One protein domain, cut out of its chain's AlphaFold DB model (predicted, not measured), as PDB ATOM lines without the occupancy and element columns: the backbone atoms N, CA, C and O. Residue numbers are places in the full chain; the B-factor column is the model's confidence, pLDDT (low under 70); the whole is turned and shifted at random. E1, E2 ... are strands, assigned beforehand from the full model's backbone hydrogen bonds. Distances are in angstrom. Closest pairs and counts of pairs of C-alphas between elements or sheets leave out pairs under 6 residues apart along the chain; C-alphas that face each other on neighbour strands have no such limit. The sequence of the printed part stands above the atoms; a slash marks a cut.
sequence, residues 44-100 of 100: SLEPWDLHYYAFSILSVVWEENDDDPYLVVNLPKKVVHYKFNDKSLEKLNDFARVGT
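This is residues 44 to 100 of the 100 residues of an uncharacterized protein of Acer yangbiense (UniProt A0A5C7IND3). Picture one twisted slab of four strands, E1, E2, E3 and E4, laid side by side in chain order, with no named helix over either face. Before E1 an arm of loop leads away from the sheet, where residues 46 to 51 stick out free. The printed part has 57 residues, and its four strands hold 24 of them, under half. The class is all strand, and the order E1, E2, E3, E4 is antiparallel throughout, a meander, each strand the antiparallel neighbour of the one before. The whole is loose, with a radius of gyration of the C-alphas of 13.8 A, and only just flat, spanning 44 by 31 by 17 A.

Find C-alpha 56 at (306.067, 220.385, 182.716); from there E1, residues 56 to 61, runs 14.7 A. E2, residues 70 to 75, covers 15.5 A, and E3, residues 78 to 83, covers 16.5 A. E4, residues 89 to 94, covers 13.9 A and ends at C-alpha 94, at (293.720, 216.389, 175.620).

Start at the inner strands E2 and E3, a hairpin at 156 degrees, where N 73 and O 80 are 2.8 A apart, within hydrogen-bond range. Beside E2, the edge strand E1 forms a hairpin with it at 163 degrees; look for N 58 and O 72, 2.8 A apart. Beside E3, the edge strand E4 forms a hairpin with it at 157 degrees, with N 79 and O 93 at 2.8 A. E1 and E4 are apart. The sheet is only just strongly twisted, its C-alphas up to 4.2 A off the best plane.

The C-alphas of Asp 66 and Thr 100, the two farthest apart, are 45.8 A from each other. The printed part has no cut and no long link. Look for pLDDT under 70 at residues 44 to 48, 50, 64 to 67 and 97 to 100.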
ATOM      1  N   SER A  44     298.401 221.094 198.385       59.56
ATOM      2  CA  SER A  44     299.249 220.771 199.544       59.56
ATOM      3  C   SER A  44     300.567 221.542 199.645       59.56
ATOM      4  O   SER A  44     301.413 221.143 200.439       59.56
ATOM      5  N   LEU A  45     300.780 222.590 198.846       62.56
ATOM      6  CA  LEU A  45     302.021 223.375 198.861       62.56
ATOM      7  C   LEU A  45     301.714 224.873 198.895       62.56
ATOM      8  O   LEU A  45     300.583 225.285 198.641       62.56
ATOM      9  N   GLU A  46     302.703 225.677 199.265       68.19
ATOM     10  CA  GLU A  46     302.545 227.128 199.280       68.19
ATOM     11  C   GLU A  46     302.609 227.686 197.844       68.19
ATOM     12  O   GLU A  46     303.367 227.154 197.036       68.19
ATOM     13  N   PRO A  47     301.841 228.738 197.491       65.12
ATOM     14  CA  PRO A  47     301.709 229.212 196.105       65.12
ATOM     15  C   PRO A  47     303.010 229.649 195.412       65.12
ATOM     16  O   PRO A  47     303.035 229.758 194.188       65.12
ATOM     17  N   TRP A  48     304.060 229.929 196.191       67.75
ATOM     18  CA  TRP A  48     305.401 230.294 195.720       67.75
ATOM     19  C   TRP A  48     306.297 229.089 195.415       67.75
ATOM     20  O   TRP A  48     307.351 229.247 194.807       67.75
ATOM     21  N   ASP A  49     305.903 227.882 195.821       70.31
ATOM     22  CA  ASP A  49     306.617 226.664 195.459       70.31
ATOM     23  C   ASP A  49     306.244 226.272 194.022       70.31
ATOM     24  O   ASP A  49     305.077 226.044 193.711       70.31
ATOM     25  N   LEU A  50     307.225 226.132 193.129       65.38
ATOM     26  CA  LEU A  50     306.991 225.634 191.766       65.38
ATOM     27  C   LEU A  50     306.319 224.251 191.760       65.38
ATOM     28  O   LEU A  50     305.577 223.929 190.832       65.38
ATOM     29  N   HIS A  51     306.518 223.448 192.810       70.31
ATOM     30  CA  HIS A  51     305.847 222.166 192.986       70.31
ATOM     31  C   HIS A  51     304.361 222.290 193.345       70.31
ATOM     32  O   HIS A  51     303.656 221.282 193.264       70.31
ATOM     33  N   TYR A  52     303.865 223.485 193.687       76.62
ATOM     34  CA  TYR A  52     302.437 223.781 193.853       76.62
ATOM     35  C   TYR A  52     301.647 223.512 192.575       76.62
ATOM     36  O   TYR A  52     300.492 223.092 192.632       76.62
ATOM     37  N   TYR A  53     302.286 223.667 191.416       78.25
ATOM     38  CA  TYR A  53     301.675 223.401 190.127       78.25
ATOM     39  C   TYR A  53     302.178 222.076 189.536       78.25
ATOM     40  O   TYR A  53     303.371 221.811 189.420       78.25
ATOM     41  N   ALA A  54     301.253 221.224 189.114       84.50
ATOM     42  CA  ALA A  54     301.520 220.032 188.329       84.50
ATOM     43  C   ALA A  54     301.645 220.422 186.850       84.50
ATOM     44  O   ALA A  54     300.670 220.353 186.109       84.50
ATOM     45  N   PHE A  55     302.837 220.832 186.417       84.69
ATOM     46  CA  PHE A  55     303.116 221.120 185.010       84.69
ATOM     47  C   PHE A  55     304.497 220.623 184.586       84.69
ATOM     48  O   PHE A  55     305.348 220.275 185.405       84.69
ATOM     49  N   SER A  56     304.731 220.571 183.280       84.50
ATOM     50  CA  SER A  56     306.067 220.385 182.716       84.50
ATOM     51  C   SER A  56     306.186 221.189 181.430       84.50
ATOM     52  O   SER A  56     305.300 221.128 180.580       84.50
ATOM     53  N   ILE A  57     307.272 221.943 181.272       84.56
ATOM     54  CA  ILE A  57     307.554 222.650 180.020       84.56
ATOM     55  C   ILE A  57     308.114 221.622 179.038       84.56
ATOM     56  O   ILE A  57     309.148 221.014 179.305       84.56
ATOM     57  N   LEU A  58     307.408 221.393 177.931       85.25
ATOM     58  CA  LEU A  58     307.834 220.455 176.889       85.25
ATOM     59  C   LEU A  58     308.798 221.115 175.906       85.25
ATOM     60  O   LEU A  58     309.736 220.476 175.439       85.25
ATOM     61  N   SER A  59     308.550 222.379 175.568       82.81
ATOM     62  CA  SER A  59     309.358 223.124 174.609       82.81
ATOM     63  C   SER A  59     309.193 224.626 174.813       82.81
ATOM     64  O   SER A  59     308.113 225.092 175.186       82.81
ATOM     65  N   VAL A  60     310.271 225.361 174.553       83.12
ATOM     66  CA  VAL A  60     310.255 226.809 174.347       83.12
ATOM     67  C   VAL A  60     310.602 227.021 172.884       83.12
ATOM     68  O   VAL A  60     311.685 226.617 172.456       83.12
ATOM     69  N   VAL A  61     309.681 227.596 172.121       81.94
ATOM     70  CA  VAL A  61     309.892 227.856 170.701       81.94
ATOM     71  C   VAL A  61     310.159 229.340 170.535       81.94
ATOM     72  O   VAL A  61     309.311 230.174 170.853       81.94
ATOM     73  N   TRP A  62     311.373 229.637 170.085       79.62
ATOM     74  CA  TRP A  62     311.802 230.954 169.640       79.62
ATOM     75  C   TRP A  62     311.788 230.890 168.117       79.62
ATOM     76  O   TRP A  62     312.568 230.128 167.543       79.62
ATOM     77  N   GLU A  63     310.857 231.578 167.466       71.31
ATOM     78  CA  GLU A  63     310.866 231.636 166.006       71.31
ATOM     79  C   GLU A  63     311.958 232.612 165.538       71.31
ATOM     80  O   GLU A  63     312.242 233.608 166.196       71.31
ATOM     81  N   GLU A  64     312.634 232.288 164.427       63.94
ATOM     82  CA  GLU A  64     313.702 233.129 163.847       63.94
ATOM     83  C   GLU A  64     313.161 234.412 163.177       63.94
ATOM     84  O   GLU A  64     313.947 235.272 162.778       63.94
ATOM     85  N   ASN A  65     311.838 234.550 163.053       64.88
ATOM     86  CA  ASN A  65     311.152 235.739 162.541       64.88
ATOM     87  C   ASN A  65     310.694 236.661 163.689       64.88
ATOM     88  O   ASN A  65     310.816 236.306 164.856       64.88
ATOM     89  N   ASP A  66     310.088 237.812 163.366       65.00
ATOM     90  CA  ASP A  66     309.401 238.718 164.317       65.00
ATOM     91  C   ASP A  66     308.163 238.086 165.007       65.00
ATOM     92  O   ASP A  66     307.315 238.793 165.554       65.00
ATOM     93  N   ASP A  67     308.025 236.761 164.958       69.88
ATOM     94  CA  ASP A  67     306.960 236.024 165.616       69.88
ATOM     95  C   ASP A  67     307.317 235.823 167.094       69.88
ATOM     96  O   ASP A  67     308.423 235.411 167.459       69.88
ATOM     97  N   ASP A  68     306.371 236.151 167.974       76.12
ATOM     98  CA  ASP A  68     306.614 236.096 169.407       76.12
ATOM     99  C   ASP A  68     306.890 234.665 169.877       76.12
ATOM    100  O   ASP A  68     306.234 233.715 169.428       76.12
ATOM    101  N   PRO A  69     307.802 234.494 170.848       80.38
ATOM    102  CA  PRO A  69     308.058 233.183 171.403       80.38
ATOM    103  C   PRO A  69     306.772 232.574 171.971       80.38
ATOM    104  O   PRO A  69     305.827 233.265 172.385       80.38
ATOM    105  N   TYR A  70     306.753 231.249 172.051       85.19
ATOM    106  CA  TYR A  70     305.687 230.534 172.736       85.19
ATOM    107  C   TYR A  70     306.218 229.349 173.539       85.19
ATOM    108  O   TYR A  70     307.248 228.740 173.240       85.19
ATOM    109  N   LEU A  71     305.492 229.016 174.603       87.00
ATOM    110  CA  LEU A  71     305.765 227.873 175.467       87.00
ATOM    111  C   LEU A  71     304.783 226.752 175.174       87.00
ATOM    112  O   LEU A  71     303.582 226.987 175.096       87.00
ATOM    113  N   VAL A  72     305.266 225.517 175.113       86.62
ATOM    114  CA  VAL A  72     304.411 224.327 175.121       86.62
ATOM    115  C   VAL A  72     304.446 223.728 176.518       86.62
ATOM    116  O   VAL A  72     305.490 223.266 176.985       86.62
ATOM    117  N   VAL A  73     303.297 223.732 177.191       87.25
ATOM    118  CA  VAL A  73     303.162 223.311 178.585       87.25
ATOM    119  C   VAL A  73     302.279 222.075 178.669       87.25
ATOM    120  O   VAL A  73     301.133 222.052 178.218       87.25
ATOM    121  N   ASN A  74     302.823 221.034 179.286       88.69
ATOM    122  CA  ASN A  74     302.078 219.863 179.702       88.69
ATOM    123  C   ASN A  74     301.402 220.144 181.044       88.69
ATOM    124  O   ASN A  74     302.075 220.430 182.034       88.69
ATOM    125  N   LEU A  75     300.082 220.023 181.070       86.69
ATOM    126  CA  LEU A  75     299.246 220.103 182.260       86.69
ATOM    127  C   LEU A  75     298.622 218.726 182.524       86.69
ATOM    128  O   LEU A  75     298.650 217.836 181.665       86.69
ATOM    129  N   PRO A  76     298.003 218.499 183.691       85.31
ATOM    130  CA  PRO A  76     297.341 217.237 183.946       85.31
ATOM    131  C   PRO A  76     296.228 217.045 182.916       85.31
ATOM    132  O   PRO A  76     295.293 217.838 182.832       85.31
ATOM    133  N   LYS A  77     296.316 215.949 182.154       84.19
ATOM    134  CA  LYS A  77     295.338 215.537 181.132       84.19
ATOM    135  C   LYS A  77     295.315 216.385 179.855       84.19
ATOM    136  O   LYS A  77     294.444 216.135 179.031       84.19
ATOM    137  N   LYS A  78     296.224 217.344 179.647       87.75
ATOM    138  CA  LYS A  78     296.250 218.141 178.407       87.75
ATOM    139  C   LYS A  78     297.597 218.797 178.130       87.75
ATOM    140  O   LYS A  78     298.417 218.958 179.024       87.75
ATOM    141  N   VAL A  79     297.774 219.243 176.894       90.12
ATOM    142  CA  VAL A  79     298.872 220.118 176.477       90.12
ATOM    143  C   VAL A  79     298.285 221.417 175.961       90.12
ATOM    144  O   VAL A  79     297.327 221.413 175.183       90.12
ATOM    145  N   VAL A  80     298.871 222.524 176.390       88.62
ATOM    146  CA  VAL A  80     298.514 223.876 175.966       88.62
ATOM    147  C   VAL A  80     299.747 224.567 175.402       88.62
ATOM    148  O   VAL A  80     300.869 224.241 175.794       88.62
ATOM    149  N   HIS A  81     299.546 225.513 174.491       88.50
ATOM    150  CA  HIS A  81     300.571 226.503 174.187       88.50
ATOM    151  C   HIS A  81     300.249 227.833 174.873       88.50
ATOM    152  O   HIS A  81     299.089 228.194 175.061       88.50
ATOM    153  N   TYR A  82     301.286 228.536 175.292       84.38
ATOM    154  CA  TYR A  82     301.194 229.859 175.880       84.38
ATOM    155  C   TYR A  82     301.947 230.829 174.984       84.38
ATOM    156  O   TYR A  82     303.147 230.657 174.762       84.38
ATOM    157  N   LYS A  83     301.233 231.823 174.465       84.81
ATOM    158  CA  LYS A  83     301.783 232.879 173.615       84.81
ATOM    159  C   LYS A  83     302.173 234.064 174.494       84.81
ATOM    160  O   LYS A  83     301.367 234.539 175.292       84.81
ATOM    161  N   PHE A  84     303.415 234.542 174.381       78.19
ATOM    162  CA  PHE A  84     303.892 235.620 175.258       78.19
ATOM    163  C   PHE A  84     303.285 236.992 174.921       78.19
ATOM    164  O   PHE A  84     303.103 237.797 175.834       78.19
ATOM    165  N   ASN A  85     302.935 237.239 173.654       80.00
ATOM    166  CA  ASN A  85     302.426 238.530 173.173       80.00
ATOM    167  C   ASN A  85     301.073 238.905 173.785       80.00
ATOM    168  O   ASN A  85     300.929 239.899 174.496       80.00
ATOM    169  N   ASP A  86     300.076 238.064 173.540       81.19
ATOM    170  CA  ASP A  86     298.700 238.256 173.983       81.19
ATOM    171  C   ASP A  86     298.429 237.614 175.352       81.19
ATOM    172  O   ASP A  86     297.327 237.744 175.888       81.19
ATOM    173  N   LYS A  87     299.434 236.934 175.927       76.50
ATOM    174  CA  LYS A  87     299.333 236.154 177.169       76.50
ATOM    175  C   LYS A  87     298.196 235.134 177.104       76.50
ATOM    176  O   LYS A  87     297.560 234.839 178.120       76.50
ATOM    177  N   SER A  88     297.912 234.624 175.904       82.19
ATOM    178  CA  SER A  88     296.819 233.689 175.682       82.19
ATOM    179  C   SER A  88     297.276 232.241 175.826       82.19
ATOM    180  O   SER A  88     298.438 231.878 175.622       82.19
ATOM    181  N   LEU A  89     296.315 231.407 176.217       84.56
ATOM    182  CA  LEU A  89     296.454 229.963 176.302       84.56
ATOM    183  C   LEU A  89     295.514 229.342 175.289       84.56
ATOM    184  O   LEU A  89     294.296 229.420 175.457       84.56
ATOM    185  N   GLU A  90     296.061 228.665 174.289       86.94
ATOM    186  CA  GLU A  90     295.259 227.785 173.441       86.94
ATOM    187  C   GLU A  90     295.622 226.319 173.686       86.94
ATOM    188  O   GLU A  90     296.722 225.913 174.079       86.94
ATOM    189  N   LYS A  91     294.604 225.484 173.572       87.38
ATOM    190  CA  LYS A  91     294.714 224.075 173.896       87.38
ATOM    191  C   LYS A  91     295.157 223.321 172.654       87.38
ATOM    192  O   LYS A  91     294.449 223.328 171.654       87.38
ATOM    193  N   LEU A  92     296.279 222.614 172.759       86.62
ATOM    194  CA  LEU A  92     296.804 221.791 171.674       86.62
ATOM    195  C   LEU A  92     296.170 220.401 171.665       86.62
ATOM    196  O   LEU A  92     295.786 219.906 170.610       86.62
ATOM    197  N   ASN A  93     296.064 219.754 172.829       86.81
ATOM    198  CA  ASN A  93     295.560 218.384 172.907       86.81
ATOM    199  C   ASN A  93     295.023 218.024 174.300       86.81
ATOM    200  O   ASN A  93     295.525 218.533 175.299       86.81
ATOM    201  N   ASP A  94     294.066 217.093 174.376       86.31
ATOM    202  CA  ASP A  94     293.720 216.389 175.620       86.31
ATOM    203  C   ASP A  94     294.335 214.989 175.626       86.31
ATOM    204  O   ASP A  94     294.284 214.250 174.643       86.31
ATOM    205  N   PHE A  95     294.833 214.571 176.782       81.06
ATOM    206  CA  PHE A  95     295.116 213.171 177.043       81.06
ATOM    207  C   PHE A  95     293.844 212.502 177.555       81.06
ATOM    208  O   PHE A  95     293.326 212.836 178.625       81.06
ATOM    209  N   ALA A  96     293.340 211.533 176.791       74.94
ATOM    210  CA  ALA A  96     292.266 210.674 177.259       74.94
ATOM    211  C   ALA A  96     292.705 209.969 178.551       74.94
ATOM    212  O   ALA A  96     293.830 209.477 178.661       74.94
ATOM    213  N   ARG A  97     291.800 209.890 179.534       62.50
ATOM    214  CA  ARG A  97     291.984 208.983 180.668       62.50
ATOM    215  C   ARG A  97     292.034 207.570 180.091       62.50
ATOM    216  O   ARG A  97     291.008 207.058 179.651       62.50
ATOM    217  N   VAL A  98     293.210 206.951 180.086       60.56
ATOM    218  CA  VAL A  98     293.290 205.497 179.949       60.56
ATOM    219  C   VAL A  98     292.587 204.946 181.184       60.56
ATOM    220  O   VAL A  98     293.067 205.122 182.302       60.56
ATOM    221  N   GLY A  99     291.375 204.427 180.990       56.34
ATOM    222  CA  GLY A  99     290.595 203.829 182.064       56.34
ATOM    223  C   GLY A  99     291.363 202.645 182.640       56.34
ATOM    224  O   GLY A  99     291.747 201.747 181.895       56.34
ATOM    225  N   THR A 100     291.614 202.689 183.944       46.72
ATOM    226  CA  THR A 100     292.029 201.542 184.759       46.72
ATOM    227  C   THR A 100     290.807 200.961 185.438       46.72
ATOM    228  O   THR A 100     290.061 201.787 186.019       46.72
TER     229      THR A 100